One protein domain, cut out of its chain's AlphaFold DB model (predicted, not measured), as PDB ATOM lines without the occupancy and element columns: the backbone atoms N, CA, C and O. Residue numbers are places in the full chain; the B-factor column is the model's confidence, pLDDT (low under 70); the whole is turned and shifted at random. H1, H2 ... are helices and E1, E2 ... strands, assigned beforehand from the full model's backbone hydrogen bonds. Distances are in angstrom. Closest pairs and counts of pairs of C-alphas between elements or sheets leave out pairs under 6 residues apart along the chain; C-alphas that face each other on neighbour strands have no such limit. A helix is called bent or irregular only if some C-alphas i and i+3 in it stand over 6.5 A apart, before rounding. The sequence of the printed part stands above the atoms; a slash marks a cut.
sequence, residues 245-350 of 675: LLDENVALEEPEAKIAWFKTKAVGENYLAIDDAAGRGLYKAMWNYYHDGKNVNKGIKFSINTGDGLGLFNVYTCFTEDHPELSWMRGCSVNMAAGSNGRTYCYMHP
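What this domain is: This is residues 245 to 350 of the 675 residues of the protein "TGc domain-containing protein" of Clostridium sp. AM27-31LB (UniProt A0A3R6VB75). A small twisted-looking slab of three strands makes one end of an elongated domain, and the helix H2, in the middle of the domain, packs along one face of it over the edge strand E1. H3 and H4 form a helical hairpin that packs on H2 through H3, the short helix H1 packs on H2 as well, and residues 253 to 276, a long stretch with no named element, loop out to Lys 263 at the end far from the sheet. The printed part has 106 residues, with four named helices and three named strands in the order H1, H2, E1, H3, H4, E2, E3; the sheet runs E1, E3, E2, wholly antiparallel. The class is mixed, helices and strands, and the whole is compact, with a radius of gyration of the C-alphas of 13.0 A and spans of 41 by 26 by 20 A.

How they stand to each other: Begin at the inner strand E3, residues 343 to 349. On one side of it is the edge strand E1, residues 300 to 305, antiparallel at 155 degrees; look there for N 302 and O 346, 3.0 A apart, within hydrogen-bond range. On the other side is the edge strand E2, residues 333 to 338, antiparallel at 160 degrees and in a hairpin with E3; here N 335 and O 347 are 2.9 A apart, also within range. Now move to H2, residues 277 to 290, which is on the sheet at a height of 9.8 A, over E1, and runs along the strands, at 13 degrees to E1 on the local plane. Their closest C-alphas, of Ala 278 and Ile 304, are 7.1 A apart. H3, residues 312 to 322, touches H2, with the C-alphas of Gly 279 and Val 315 closest at 5.9 A; they run the same way at a steep tilt of 52 degrees. With residues 312 to 316, H3 only grazes the sheet. H4, residues 324 to 331, touches H3 and forms a helical hairpin with it, opposite ways at a shallow tilt of 25 degrees; the C-alphas of Thr 320 and Ser 327 are closest, 5.9 A apart. H4 is not on the sheet. E1, H3 with H4, and E2 make a split strand-helix-strand unit, two strands that run the same way with E3 between them, and its crossover is right-handed. H1, residues 248 to 252, touches H2, where the C-alphas of Ala 251 and Gly 281 are 4.0 A apart, the closest; it is apart from E1, E2 and E3. In H1, H2 and H3 every O i to N i+4 pair is within hydrogen-bond range; in H4 0 of 4 are, beside 3 of 5 O i to N i+3 pairs.

Where its parts are: Find C-alpha 300 at (113.177, 35.099, 63.583), where E1 begins; it measures 16.8 A from first to last C-alpha, E2 16.9 A and E3 19.2 A. H2 runs from C-alpha 277 at (106.670, 23.617, 76.426) over 20.1 A. H3 measures 15.5 A, H4 12.9 A and H1 6.6 A. H4 is irregular, with C-alphas 325 and 328 8.3 A apart. E3 ends at C-alpha 349, (113.151, 32.803, 57.568).

The domain as a whole: Look for the two C-alphas farthest apart at Lys 263 and Ser 340, 41.5 A from each other. The printed part has no cut. The link from H1 to H2, 24 residues, is the long one. The mean pLDDT of the printed part is 80.5, and the residues under 70 are 248 to 252, 259, 261, 309 to 310 and 331.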
ATOM      1  N   LEU A 245     115.962  32.821  73.597       87.12
ATOM      2  CA  LEU A 245     116.199  31.535  74.255       87.12
ATOM      3  C   LEU A 245     114.861  30.885  74.621       87.12
ATOM      4  O   LEU A 245     114.212  31.312  75.566       87.12
ATOM      5  N   LEU A 246     114.437  29.849  73.896       84.69
ATOM      6  CA  LEU A 246     113.228  29.100  74.238       84.69
ATOM      7  C   LEU A 246     113.547  28.123  75.366       84.69
ATOM      8  O   LEU A 246     114.086  27.039  75.138       84.69
ATOM      9  N   ASP A 247     113.270  28.546  76.590       75.75
ATOM     10  CA  ASP A 247     113.339  27.731  77.795       75.75
ATOM     11  C   ASP A 247     111.936  27.547  78.410       75.75
ATOM     12  O   ASP A 247     110.916  27.979  77.859       75.75
ATOM     13  N   GLU A 248     111.861  26.870  79.558       66.12
ATOM     14  CA  GLU A 248     110.591  26.675  80.268       66.12
ATOM     15  C   GLU A 248     109.956  27.998  80.732       66.12
ATOM     16  O   GLU A 248     108.734  28.068  80.862       66.12
ATOM     17  N   ASN A 249     110.744  29.060  80.928       67.50
ATOM     18  CA  ASN A 249     110.241  30.361  81.362       67.50
ATOM     19  C   ASN A 249     109.505  31.069  80.221       67.50
ATOM     20  O   ASN A 249     108.379  31.523  80.420       67.50
ATOM     21  N   VAL A 250     110.055  31.054  79.002       69.12
ATOM     22  CA  VAL A 250     109.381  31.606  77.809       69.12
ATOM     23  C   VAL A 250     108.058  30.882  77.526       69.12
ATOM     24  O   VAL A 250     107.075  31.481  77.087       69.12
ATOM     25  N   ALA A 251     107.972  29.585  77.834       64.50
ATOM     26  CA  ALA A 251     106.716  28.844  77.726       64.50
ATOM     27  C   ALA A 251     105.640  29.322  78.724       64.50
ATOM     28  O   ALA A 251     104.443  29.183  78.437       64.50
ATOM     29  N   LEU A 252     106.039  29.889  79.868       67.31
ATOM     30  CA  LEU A 252     105.159  30.404  80.924       67.31
ATOM     31  C   LEU A 252     104.769  31.876  80.724       67.31
ATOM     32  O   LEU A 252     103.697  32.268  81.176       67.31
ATOM     33  N   GLU A 253     105.572  32.667  80.010       74.56
ATOM     34  CA  GLU A 253     105.289  34.083  79.726       74.56
ATOM     35  C   GLU A 253     103.989  34.267  78.934       74.56
ATOM     36  O   GLU A 253     103.729  33.560  77.966       74.56
ATOM     37  N   GLU A 254     103.132  35.206  79.324       75.75
ATOM     38  CA  GLU A 254     101.947  35.550  78.526       75.75
ATOM     39  C   GLU A 254     102.361  36.322  77.257       75.75
ATOM     40  O   GLU A 254     103.327  37.084  77.307       75.75
ATOM     41  N   PRO A 255     101.638  36.183  76.127       81.31
ATOM     42  CA  PRO A 255     101.908  36.991  74.938       81.31
ATOM     43  C   PRO A 255     101.858  38.494  75.250       81.31
ATOM     44  O   PRO A 255     100.935  38.950  75.934       81.31
ATOM     45  N   GLU A 256     102.802  39.270  74.709       77.38
ATOM     46  CA  GLU A 256     102.968  40.698  75.035       77.38
ATOM     47  C   GLU A 256     101.718  41.523  74.711       77.38
ATOM     48  O   GLU A 256     101.214  42.295  75.532       77.38
ATOM     49  N   ALA A 257     101.168  41.324  73.513       76.25
ATOM     50  CA  ALA A 257      99.892  41.896  73.114       76.25
ATOM     51  C   ALA A 257      98.810  40.824  73.102       76.25
ATOM     52  O   ALA A 257      98.985  39.761  72.522       76.25
ATOM     53  N   LYS A 258      97.630  41.129  73.648       75.88
ATOM     54  CA  LYS A 258      96.475  40.215  73.579       75.88
ATOM     55  C   LYS A 258      95.792  40.210  72.208       75.88
ATOM     56  O   LYS A 258      95.049  39.275  71.903       75.88
ATOM     57  N   ILE A 259      95.997  41.267  71.417       69.75
ATOM     58  CA  ILE A 259      95.364  41.495  70.116       69.75
ATOM     59  C   ILE A 259      96.402  42.084  69.146       69.75
ATOM     60  O   ILE A 259      97.052  43.069  69.493       69.75
ATOM     61  N   ALA A 260      96.539  41.508  67.949       72.12
ATOM     62  CA  ALA A 260      97.411  42.030  66.893       72.12
ATOM     63  C   ALA A 260      96.790  43.228  66.168       72.12
ATOM     64  O   ALA A 260      95.602  43.534  66.290       72.12
ATOM     65  N   TRP A 261      97.592  43.865  65.324       69.06
ATOM     66  CA  TRP A 261      97.178  44.968  64.463       69.06
ATOM     67  C   TRP A 261      96.005  44.631  63.509       69.06
ATOM     68  O   TRP A 261      95.166  45.490  63.235       69.06
ATOM     69  N   PHE A 262      95.833  43.356  63.128       70.69
ATOM     70  CA  PHE A 262      94.649  42.842  62.411       70.69
ATOM     71  C   PHE A 262      93.417  42.563  63.291       70.69
ATOM     72  O   PHE A 262      92.399  42.053  62.817       70.69
ATOM     73  N   LYS A 263      93.481  42.907  64.578       73.56
ATOM     74  CA  LYS A 263      92.486  42.581  65.609       73.56
ATOM     75  C   LYS A 263      92.276  41.080  65.845       73.56
ATOM     76  O   LYS A 263      91.206  40.671  66.295       73.56
ATOM     77  N   THR A 264      93.285  40.261  65.566       76.06
ATOM     78  CA  THR A 264      93.297  38.826  65.876       76.06
ATOM     79  C   THR A 264      93.797  38.594  67.303       76.06
ATOM     80  O   THR A 264      94.599  39.372  67.815       76.06
ATOM     81  N   LYS A 265      93.276  37.567  67.987       83.06
ATOM     82  CA  LYS A 265      93.693  37.204  69.355       83.06
ATOM     83  C   LYS A 265      95.064  36.531  69.332       83.06
ATOM     84  O   LYS A 265      95.313  35.766  68.416       83.06
ATOM     85  N   ALA A 266      95.881  36.758  70.360       83.38
ATOM     86  CA  ALA A 266      97.236  36.203  70.466       83.38
ATOM     87  C   ALA A 266      97.306  34.678  70.502       83.38
ATOM     88  O   ALA A 266      98.151  34.068  69.864       83.38
ATOM     89  N   VAL A 267      96.399  34.066  71.259       85.38
ATOM     90  CA  VAL A 267      96.327  32.615  71.414       85.38
ATOM     91  C   VAL A 267      95.129  32.109  70.628       85.38
ATOM     92  O   VAL A 267      93.975  32.389  70.980       85.38
ATOM     93  N   GLY A 268      95.404  31.384  69.549       84.44
ATOM     94  CA  GLY A 268      94.384  30.689  68.784       84.44
ATOM     95  C   GLY A 268      94.085  29.285  69.311       84.44
ATOM     96  O   GLY A 268      94.531  28.868  70.381       84.44
ATOM     97  N   GLU A 269      93.232  28.571  68.590       85.50
ATOM     98  CA  GLU A 269      92.817  27.217  68.941       85.50
ATOM     99  C   GLU A 269      93.939  26.194  68.731       85.50
ATOM    100  O   GLU A 269      94.006  25.218  69.478       85.50
ATOM    101  N   ASN A 270      94.820  26.416  67.750       84.56
ATOM    102  CA  ASN A 270      95.929  25.516  67.449       84.56
ATOM    103  C   ASN A 270      97.076  25.640  68.452       84.56
ATOM    104  O   ASN A 270      97.766  24.653  68.697       84.56
ATOM    105  N   TYR A 271      97.246  26.789  69.111       84.94
ATOM    106  CA  TYR A 271      98.163  26.908  70.252       84.94
ATOM    107  C   TYR A 271      97.898  25.843  71.330       84.94
ATOM    108  O   TYR A 271      98.826  25.237  71.863       84.94
ATOM    109  N   LEU A 272      96.620  25.568  71.621       79.00
ATOM    110  CA  LEU A 272      96.214  24.568  72.617       79.00
ATOM    111  C   LEU A 272      96.533  23.129  72.186       79.00
ATOM    112  O   LEU A 272      96.513  22.224  73.020       79.00
ATOM    113  N   ALA A 273      96.805  22.913  70.897       76.31
ATOM    114  CA  ALA A 273      97.179  21.616  70.362       76.31
ATOM    115  C   ALA A 273      98.669  21.288  70.552       76.31
ATOM    116  O   ALA A 273      99.036  20.121  70.430       76.31
ATOM    117  N   ILE A 274      99.503  22.283  70.874       80.94
ATOM    118  CA  ILE A 274     100.938  22.111  71.116       80.94
ATOM    119  C   ILE A 274     101.135  21.546  72.525       80.94
ATOM    120  O   ILE A 274     100.782  22.190  73.518       80.94
ATOM    121  N   ASP A 275     101.666  20.329  72.622       77.31
ATOM    122  CA  ASP A 275     101.789  19.568  73.868       77.31
ATOM    123  C   ASP A 275     103.091  19.854  74.627       77.31
ATOM    124  O   ASP A 275     103.073  19.883  75.863       77.31
ATOM    125  N   ASP A 276     104.173  20.188  73.928       79.38
ATOM    126  CA  ASP A 276     105.467  20.504  74.525       79.38
ATOM    127  C   ASP A 276     105.641  21.997  74.884       79.38
ATOM    128  O   ASP A 276     105.046  22.904  74.292       79.38
ATOM    129  N   ALA A 277     106.436  22.262  75.926       79.88
ATOM    130  CA  ALA A 277     106.670  23.617  76.426       79.88
ATOM    131  C   ALA A 277     107.488  24.464  75.437       79.88
ATOM    132  O   ALA A 277     107.132  25.620  75.203       79.88
ATOM    133  N   ALA A 278     108.516  23.883  74.811       80.56
ATOM    134  CA  ALA A 278     109.377  24.573  73.851       80.56
ATOM    135  C   ALA A 278     108.589  25.058  72.621       80.56
ATOM    136  O   ALA A 278     108.761  26.192  72.180       80.56
ATOM    137  N   GLY A 279     107.649  24.257  72.117       85.69
ATOM    138  CA  GLY A 279     106.761  24.619  71.019       85.69
ATOM    139  C   GLY A 279     105.784  25.730  71.382       85.69
ATOM    140  O   GLY A 279     105.574  26.648  70.587       85.69
ATOM    141  N   ARG A 280     105.225  25.715  72.600       85.19
ATOM    142  CA  ARG A 280     104.405  26.836  73.093       85.19
ATOM    143  C   ARG A 280     105.235  28.109  73.273       85.19
ATOM    144  O   ARG A 280     104.725  29.191  72.987       85.19
ATOM    145  N   GLY A 281     106.488  27.977  73.708       87.44
ATOM    146  CA  GLY A 281     107.454  29.074  73.775       87.44
ATOM    147  C   GLY A 281     107.743  29.660  72.392       87.44
ATOM    148  O   GLY A 281     107.626  30.868  72.211       87.44
ATOM    149  N   LEU A 282     108.012  28.818  71.387       88.44
ATOM    150  CA  LEU A 282     108.224  29.263  70.007       88.44
ATOM    151  C   LEU A 282     106.995  29.988  69.446       88.44
ATOM    152  O   LEU A 282     107.138  31.052  68.856       88.44
ATOM    153  N   TYR A 283     105.788  29.453  69.656       89.69
ATOM    154  CA  TYR A 283     104.553  30.111  69.219       89.69
ATOM    155  C   TYR A 283     104.442  31.530  69.803       89.69
ATOM    156  O   TYR A 283     104.132  32.480  69.086       89.69
ATOM    157  N   LYS A 284     104.709  31.689  71.106       88.38
ATOM    158  CA  LYS A 284     104.677  32.991  71.793       88.38
ATOM    159  C   LYS A 284     105.769  33.931  71.292       88.38
ATOM    160  O   LYS A 284     105.478  35.094  71.033       88.38
ATOM    161  N   ALA A 285     106.983  33.427  71.079       88.75
ATOM    162  CA  ALA A 285     108.076  34.202  70.501       88.75
ATOM    163  C   ALA A 285     107.727  34.700  69.088       88.75
ATOM    164  O   ALA A 285     107.916  35.874  68.785       88.75
ATOM    165  N   MET A 286     107.136  33.846  68.244       88.56
ATOM    166  CA  MET A 286     106.632  34.242  66.925       88.56
ATOM    167  C   MET A 286     105.531  35.300  67.039       88.56
ATOM    168  O   MET A 286     105.544  36.272  66.287       88.56
ATOM    169  N   TRP A 287     104.602  35.154  67.990       88.25
ATOM    170  CA  TRP A 287     103.589  36.178  68.240       88.25
ATOM    171  C   TRP A 287     104.239  37.513  68.590       88.25
ATOM    172  O   TRP A 287     104.033  38.472  67.854       88.25
ATOM    173  N   ASN A 288     105.061  37.559  69.642       86.69
ATOM    174  CA  ASN A 288     105.743  38.768  70.114       86.69
ATOM    175  C   ASN A 288     106.595  39.418  69.006       86.69
ATOM    176  O   ASN A 288     106.683  40.637  68.914       86.69
ATOM    177  N   TYR A 289     107.157  38.618  68.100       86.38
ATOM    178  CA  TYR A 289     107.963  39.132  67.002       86.38
ATOM    179  C   TYR A 289     107.139  39.729  65.845       86.38
ATOM    180  O   TYR A 289     107.574  40.715  65.246       86.38
ATOM    181  N   TYR A 290     105.966  39.165  65.516       83.94
ATOM    182  CA  TYR A 290     105.188  39.539  64.319       83.94
ATOM    183  C   TYR A 290     103.884  40.316  64.585       83.94
ATOM    184  O   TYR A 290     103.337  40.910  63.652       83.94
ATOM    185  N   HIS A 291     103.350  40.330  65.813       82.50
ATOM    186  CA  HIS A 291     101.994  40.831  66.108       82.50
ATOM    187  C   HIS A 291     101.775  42.332  65.859       82.50
ATOM    188  O   HIS A 291     100.623  42.777  65.807       82.50
ATOM    189  N   ASP A 292     102.843  43.123  65.765       75.19
ATOM    190  CA  ASP A 292     102.782  44.573  65.571       75.19
ATOM    191  C   ASP A 292     103.045  45.014  64.120       75.19
ATOM    192  O   ASP A 292     103.008  46.210  63.833       75.19
ATOM    193  N   GLY A 293     103.293  44.062  63.213       72.31
ATOM    194  CA  GLY A 293     103.538  44.308  61.787       72.31
ATOM    195  C   GLY A 293     104.984  44.685  61.428       72.31
ATOM    196  O   GLY A 293     105.396  44.519  60.282       72.31
ATOM    197  N   LYS A 294     105.827  45.098  62.387       74.06
ATOM    198  CA  LYS A 294     107.156  45.682  62.090       74.06
ATOM    199  C   LYS A 294     108.176  44.702  61.513       74.06
ATOM    200  O   LYS A 294     109.171  45.119  60.906       74.06
ATOM    201  N   ASN A 295     107.966  43.407  61.737       75.44
ATOM    202  CA  ASN A 295     108.869  42.342  61.301       75.44
ATOM    203  C   ASN A 295     108.250  41.405  60.263       75.44
ATOM    204  O   ASN A 295     108.778  40.323  60.021       75.44
ATOM    205  N   VAL A 296     107.157  41.814  59.615       72.00
ATOM    206  CA  VAL A 296     106.596  41.073  58.482       72.00
ATOM    207  C   VAL A 296     107.684  40.840  57.423       72.00
ATOM    208  O   VAL A 296     108.446  41.750  57.093       72.00
ATOM    209  N   ASN A 297     107.770  39.608  56.912       70.50
ATOM    210  CA  ASN A 297     108.786  39.150  55.953       70.50
ATOM    211  C   ASN A 297     110.246  39.185  56.450       70.50
ATOM    212  O   ASN A 297     111.166  39.060  55.641       70.50
ATOM    213  N   LYS A 298     110.487  39.318  57.759       78.56
ATOM    214  CA  LYS A 298     111.809  39.089  58.366       78.56
ATOM    215  C   LYS A 298     111.845  37.714  59.016       78.56
ATOM    216  O   LYS A 298     110.809  37.213  59.437       78.56
ATOM    217  N   GLY A 299     113.025  37.102  59.078       81.69
ATOM    218  CA  GLY A 299     113.205  35.864  59.828       81.69
ATOM    219  C   GLY A 299     113.348  36.114  61.327       81.69
ATOM    220  O   GLY A 299     113.760  37.194  61.746       81.69
ATOM    221  N   ILE A 300     113.043  35.097  62.126       86.75
ATOM    222  CA  ILE A 300     113.177  35.099  63.583       86.75
ATOM    223  C   ILE A 300     114.333  34.184  64.005       86.75
ATOM    224  O   ILE A 300     114.450  33.047  63.536       86.75
ATOM    225  N   LYS A 301     115.188  34.687  64.900       89.81
ATOM    226  CA  LYS A 301     116.283  33.942  65.533       89.81
ATOM    227  C   LYS A 301     115.849  33.448  66.913       89.81
ATOM    228  O   LYS A 301     115.437  34.233  67.766       89.81
ATOM    229  N   PHE A 302     115.961  32.146  67.146       90.12
ATOM    230  CA  PHE A 302     115.667  31.530  68.440       90.12
ATOM    231  C   PHE A 302     116.576  30.330  68.698       90.12
ATOM    232  O   PHE A 302     117.154  29.774  67.771       90.12
ATOM    233  N   SER A 303     116.714  29.908  69.950       89.69
ATOM    234  CA  SER A 303     117.436  28.681  70.294       89.69
ATOM    235  C   SER A 303     116.591  27.765  71.165       89.69
ATOM    236  O   SER A 303     115.766  28.238  71.942       89.69
ATOM    237  N   ILE A 304     116.832  26.462  71.056       88.06
ATOM    238  CA  ILE A 304     116.169  25.385  71.808       88.06
ATOM    239  C   ILE A 304     117.217  24.512  72.499       88.06
ATOM    240  O   ILE A 304     118.392  24.557  72.119       88.06
ATOM    241  N   ASN A 305     116.834  23.699  73.485       87.31
ATOM    242  CA  ASN A 305     117.770  22.719  74.032       87.31
ATOM    243  C   ASN A 305     118.005  21.603  73.006       87.31
ATOM    244  O   ASN A 305     117.095  21.155  72.304       87.31
ATOM    245  N   THR A 306     119.246  21.137  72.896       80.56
ATOM    246  CA  THR A 306     119.577  20.025  72.007       80.56
ATOM    247  C   THR A 306     118.864  18.761  72.484       80.56
ATOM    248  O   THR A 306     119.039  18.326  73.619       80.56
ATOM    249  N   GLY A 307     118.070  18.158  71.597       71.38
ATOM    250  CA  GLY A 307     117.245  16.992  71.919       71.38
ATOM    251  C   GLY A 307     115.793  17.326  72.260       71.38
ATOM    252  O   GLY A 307     114.993  16.395  72.363       71.38
ATOM    253  N   ASP A 308     115.422  18.612  72.347       72.25
ATOM    254  CA  ASP A 308     114.016  19.013  72.314       72.25
ATOM    255  C   ASP A 308     113.415  18.464  71.014       72.25
ATOM    256  O   ASP A 308     113.840  18.813  69.910       72.25
ATOM    257  N   GLY A 309     112.453  17.545  71.134       61.66
ATOM    258  CA  GLY A 309     111.775  16.879  70.015       61.66
ATOM    259  C   GLY A 309     110.822  17.806  69.258       61.66
ATOM    260  O   GLY A 309     109.700  17.412  68.939       61.66
ATOM    261  N   LEU A 310     111.242  19.048  69.018       69.19
ATOM    262  CA  LEU A 310     110.419  20.120  68.498       69.19
ATOM    263  C   LEU A 310     110.001  19.804  67.063       69.19
ATOM    264  O   LEU A 310     110.790  19.859  66.118       69.19
ATOM    265  N   GLY A 311     108.714  19.523  66.882       74.75
ATOM    266  CA  GLY A 311     108.097  19.498  65.565       74.75
ATOM    267  C   GLY A 311     107.948  20.919  65.031       74.75
ATOM    268  O   GLY A 311     106.820  21.387  64.927       74.75
ATOM    269  N   LEU A 312     109.054  21.600  64.698       75.69
ATOM    270  CA  LEU A 312     109.085  22.990  64.207       75.69
ATOM    271  C   LEU A 312     108.046  23.239  63.116       75.69
ATOM    272  O   LEU A 312     107.321  24.232  63.155       75.69
ATOM    273  N   PHE A 313     107.926  22.272  62.201       73.44
ATOM    274  CA  PHE A 313     106.933  22.295  61.138       73.44
ATOM    275  C   PHE A 313     105.495  22.403  61.663       73.44
ATOM    276  O   PHE A 313     104.681  23.166  61.148       73.44
ATOM    277  N   ASN A 314     105.183  21.667  62.729       78.06
ATOM    278  CA  ASN A 314     103.866  21.686  63.354       78.06
ATOM    279  C   ASN A 314     103.608  23.013  64.070       78.06
ATOM    280  O   ASN A 314     102.519  23.556  63.934       78.06
ATOM    281  N   VAL A 315     104.590  23.546  64.810       83.38
ATOM    282  CA  VAL A 315     104.416  24.789  65.581       83.38
ATOM    283  C   VAL A 315     104.160  25.974  64.661       83.38
ATOM    284  O   VAL A 315     103.191  26.704  64.874       83.38
ATOM    285  N   TYR A 316     104.966  26.138  63.605       82.12
ATOM    286  CA  TYR A 316     104.728  27.223  62.657       82.12
ATOM    287  C   TYR A 316     103.404  27.017  61.907       82.12
ATOM    288  O   TYR A 316     102.674  27.983  61.693       82.12
ATOM    289  N   THR A 317     103.049  25.777  61.537       81.06
ATOM    290  CA  THR A 317     101.773  25.496  60.859       81.06
ATOM    291  C   THR A 317     100.601  25.908  61.747       81.06
ATOM    292  O   THR A 317      99.773  26.707  61.315       81.06
ATOM    293  N   CYS A 318     100.589  25.474  63.014       83.62
ATOM    294  CA  CYS A 318      99.603  25.884  64.014       83.62
ATOM    295  C   CYS A 318      99.513  27.412  64.137       83.62
ATOM    296  O   CYS A 318      98.417  27.969  64.129       83.62
ATOM    297  N   PHE A 319     100.661  28.091  64.204       87.25
ATOM    298  CA  PHE A 319     100.721  29.547  64.288       87.25
ATOM    299  C   PHE A 319     100.097  30.222  63.059       87.25
ATOM    300  O   PHE A 319      99.231  31.080  63.197       87.25
ATOM    301  N   THR A 320     100.471  29.810  61.847       84.94
ATOM    302  CA  THR A 320      99.931  30.395  60.604       84.94
ATOM    303  C   THR A 320      98.458  30.070  60.352       84.94
ATOM    304  O   THR A 320      97.780  30.819  59.658       84.94
ATOM    305  N   GLU A 321      97.932  28.981  60.914       84.94
ATOM    306  CA  GLU A 321      96.505  28.635  60.840       84.94
ATOM    307  C   GLU A 321      95.656  29.426  61.840       84.94
ATOM    308  O   GLU A 321      94.494  29.744  61.567       84.94
ATOM    309  N   ASP A 322      96.228  29.778  62.990       87.62
ATOM    310  CA  ASP A 322      95.608  30.696  63.943       87.62
ATOM    311  C   ASP A 322      95.686  32.158  63.472       87.62
ATOM    312  O   ASP A 322      94.731  32.920  63.689       87.62
ATOM    313  N   HIS A 323      96.768  32.493  62.760       85.69
ATOM    314  CA  HIS A 323      97.112  33.814  62.228       85.69
ATOM    315  C   HIS A 323      97.286  33.797  60.695       85.69
ATOM    316  O   HIS A 323      98.385  34.047  60.189       85.69
ATOM    317  N   PRO A 324      96.224  33.502  59.918       85.00
ATOM    318  CA  PRO A 324      96.288  33.436  58.454       85.00
ATOM    319  C   PRO A 324      96.691  34.756  57.781       85.00
ATOM    320  O   PRO A 324      97.115  34.744  56.629       85.00
ATOM    321  N   GLU A 325      96.627  35.884  58.489       78.75
ATOM    322  CA  GLU A 325      97.246  37.151  58.092       78.75
ATOM    323  C   GLU A 325      98.779  37.090  57.953       78.75
ATOM    324  O   GLU A 325      99.382  38.035  57.461       78.75
ATOM    325  N   LEU A 326      99.421  36.001  58.377       80.69
ATOM    326  CA  LEU A 326     100.848  35.726  58.198       80.69
ATOM    327  C   LEU A 326     101.065  34.510  57.280       80.69
ATOM    328  O   LEU A 326     102.054  33.790  57.417       80.69
ATOM    329  N   SER A 327     100.147  34.267  56.332       75.19
ATOM    330  CA  SER A 327     100.174  33.119  55.408       75.19
ATOM    331  C   SER A 327     101.476  32.963  54.616       75.19
ATOM    332  O   SER A 327     101.789  31.855  54.189       75.19
ATOM    333  N   TRP A 328     102.263  34.029  54.462       71.75
ATOM    334  CA  TRP A 328     103.597  33.990  53.858       71.75
ATOM    335  C   TRP A 328     104.594  33.100  54.612       71.75
ATOM    336  O   TRP A 328     105.526  32.585  54.001       71.75
ATOM    337  N   MET A 329     104.397  32.859  55.912       74.88
ATOM    338  CA  MET A 329     105.250  31.950  56.685       74.88
ATOM    339  C   MET A 329     105.019  30.472  56.359       74.88
ATOM    340  O   MET A 329     105.788  29.632  56.809       74.88
ATOM    341  N   ARG A 330     103.993  30.117  55.573       71.62
ATOM    342  CA  ARG A 330     103.676  28.707  55.290       71.62
ATOM    343  C   ARG A 330     104.807  27.978  54.548       71.62
ATOM    344  O   ARG A 330     104.963  26.773  54.740       71.62
ATOM    345  N   GLY A 331     105.589  28.714  53.756       69.94
ATOM    346  CA  GLY A 331     106.761  28.218  53.038       69.94
ATOM    347  C   GLY A 331     108.093  28.452  53.757       69.94
ATOM    348  O   GLY A 331     109.125  28.324  53.107       69.94
ATOM    349  N   CYS A 332     108.104  28.831  55.046       77.12
ATOM    350  CA  CYS A 332     109.329  29.196  55.762       77.12
ATOM    351  C   CYS A 332     110.385  28.078  55.763       77.12
ATOM    352  O   CYS A 332     110.068  26.896  55.910       77.12
ATOM    353  N   SER A 333     111.650  28.480  55.688       79.44
ATOM    354  CA  SER A 333     112.804  27.593  55.836       79.44
ATOM    355  C   SER A 333     113.473  27.837  57.182       79.44
ATOM    356  O   SER A 333     113.382  28.932  57.743       79.44
ATOM    357  N   VAL A 334     114.142  26.814  57.716       84.44
ATOM    358  CA  VAL A 334     114.862  26.916  58.989       84.44
ATOM    359  C   VAL A 334     116.301  26.465  58.805       84.44
ATOM    360  O   VAL A 334     116.546  25.300  58.490       84.44
ATOM    361  N   ASN A 335     117.240  27.371  59.068       87.25
ATOM    362  CA  ASN A 335     118.652  27.039  59.221       87.25
ATOM    363  C   ASN A 335     118.943  26.744  60.689       87.25
ATOM    364  O   ASN A 335     118.360  27.371  61.578       87.25
ATOM    365  N   MET A 336     119.831  25.786  60.951       88.19
ATOM    366  CA  MET A 336     120.164  25.374  62.312       88.19
ATOM    367  C   MET A 336     121.658  25.118  62.477       88.19
ATOM    368  O   MET A 336     122.290  24.560  61.582       88.19
ATOM    369  N   ALA A 337     122.194  25.452  63.650       89.50
ATOM    370  CA  ALA A 337     123.552  25.108  64.055       89.50
ATOM    371  C   ALA A 337     123.586  24.691  65.531       89.50
ATOM    372  O   ALA A 337     122.924  25.291  66.381       89.50
ATOM    373  N   ALA A 338     124.342  23.638  65.841       88.62
ATOM    374  CA  ALA A 338     124.527  23.180  67.213       88.62
ATOM    375  C   ALA A 338     125.575  24.049  67.925       88.62
ATOM    376  O   ALA A 338     126.669  24.256  67.402       88.62
ATOM    377  N   GLY A 339     125.245  24.533  69.120       86.44
ATOM    378  CA  GLY A 339     126.183  25.188  70.024       86.44
ATOM    379  C   GLY A 339     126.872  24.197  70.960       86.44
ATOM    380  O   GLY A 339     126.369  23.110  71.245       86.44
ATOM    381  N   SER A 340     128.027  24.592  71.491       86.19
ATOM    382  CA  SER A 340     128.811  23.793  72.448       86.19
ATOM    383  C   SER A 340     128.181  23.703  73.847       86.19
ATOM    384  O   SER A 340     128.598  22.881  74.660       86.19
ATOM    385  N   ASN A 341     127.162  24.516  74.128       86.88
ATOM    386  CA  ASN A 341     126.433  24.597  75.398       86.88
ATOM    387  C   ASN A 341     125.208  23.666  75.475       86.88
ATOM    388  O   ASN A 341     124.388  23.813  76.379       86.88
ATOM    389  N   GLY A 342     125.054  22.735  74.526       86.94
ATOM    390  CA  GLY A 342     123.893  21.842  74.471       86.94
ATOM    391  C   GLY A 342     122.611  22.525  73.992       86.94
ATOM    392  O   GLY A 342     121.519  22.058  74.317       86.94
ATOM    393  N   ARG A 343     122.727  23.629  73.240       89.12
ATOM    394  CA  ARG A 343     121.609  24.287  72.552       89.12
ATOM    395  C   ARG A 343     121.742  24.170  71.040       89.12
ATOM    396  O   ARG A 343     122.841  24.146  70.494       89.12
ATOM    397  N   THR A 344     120.606  24.166  70.357       89.38
ATOM    398  CA  THR A 344     120.527  24.314  68.903       89.38
ATOM    399  C   THR A 344     120.004  25.708  68.585       89.38
ATOM    400  O   THR A 344     118.946  26.104  69.073       89.38
ATOM    401  N   TYR A 345     120.747  26.450  67.771       90.06
ATOM    402  CA  TYR A 345     120.408  27.793  67.314       90.06
ATOM    403  C   TYR A 345     119.689  27.681  65.983       90.06
ATOM    404  O   TYR A 345     120.120  26.936  65.104       90.06
ATOM    405  N   CYS A 346     118.583  28.396  65.848       88.88
ATOM    406  CA  CYS A 346     117.685  28.311  64.715       88.88
ATOM    407  C   CYS A 346     117.434  29.705  64.146       88.88
ATOM    408  O   CYS A 346     117.192  30.667  64.877       88.88
ATOM    409  N   TYR A 347     117.432  29.789  62.824       88.88
ATOM    410  CA  TYR A 347     116.960  30.951  62.096       88.88
ATOM    411  C   TYR A 347     115.835  30.525  61.161       88.88
ATOM    412  O   TYR A 347     116.069  29.837  60.167       88.88
ATOM    413  N   MET A 348     114.604  30.898  61.512       86.25
ATOM    414  CA  MET A 348     113.422  30.641  60.695       86.25
ATOM    415  C   MET A 348     113.159  31.858  59.827       86.25
ATOM    416  O   MET A 348     112.837  32.925  60.346       86.25
ATOM    417  N   HIS A 349     113.276  31.705  58.514       80.56
ATOM    418  CA  HIS A 349     113.151  32.803  57.568       80.56
ATOM    419  C   HIS A 349     112.050  32.546  56.535       80.56
ATOM    420  O   HIS A 349     111.749  31.390  56.217       80.56
ATOM    421  N   PRO A 350     111.438  33.615  55.989       73.75
ATOM    422  CA  PRO A 350     110.475  33.471  54.913       73.75
ATOM    423  C   PRO A 350     111.082  32.700  53.740       73.75
ATOM    424  O   PRO A 350     112.222  32.942  53.331       73.75
TER     425      PRO A 350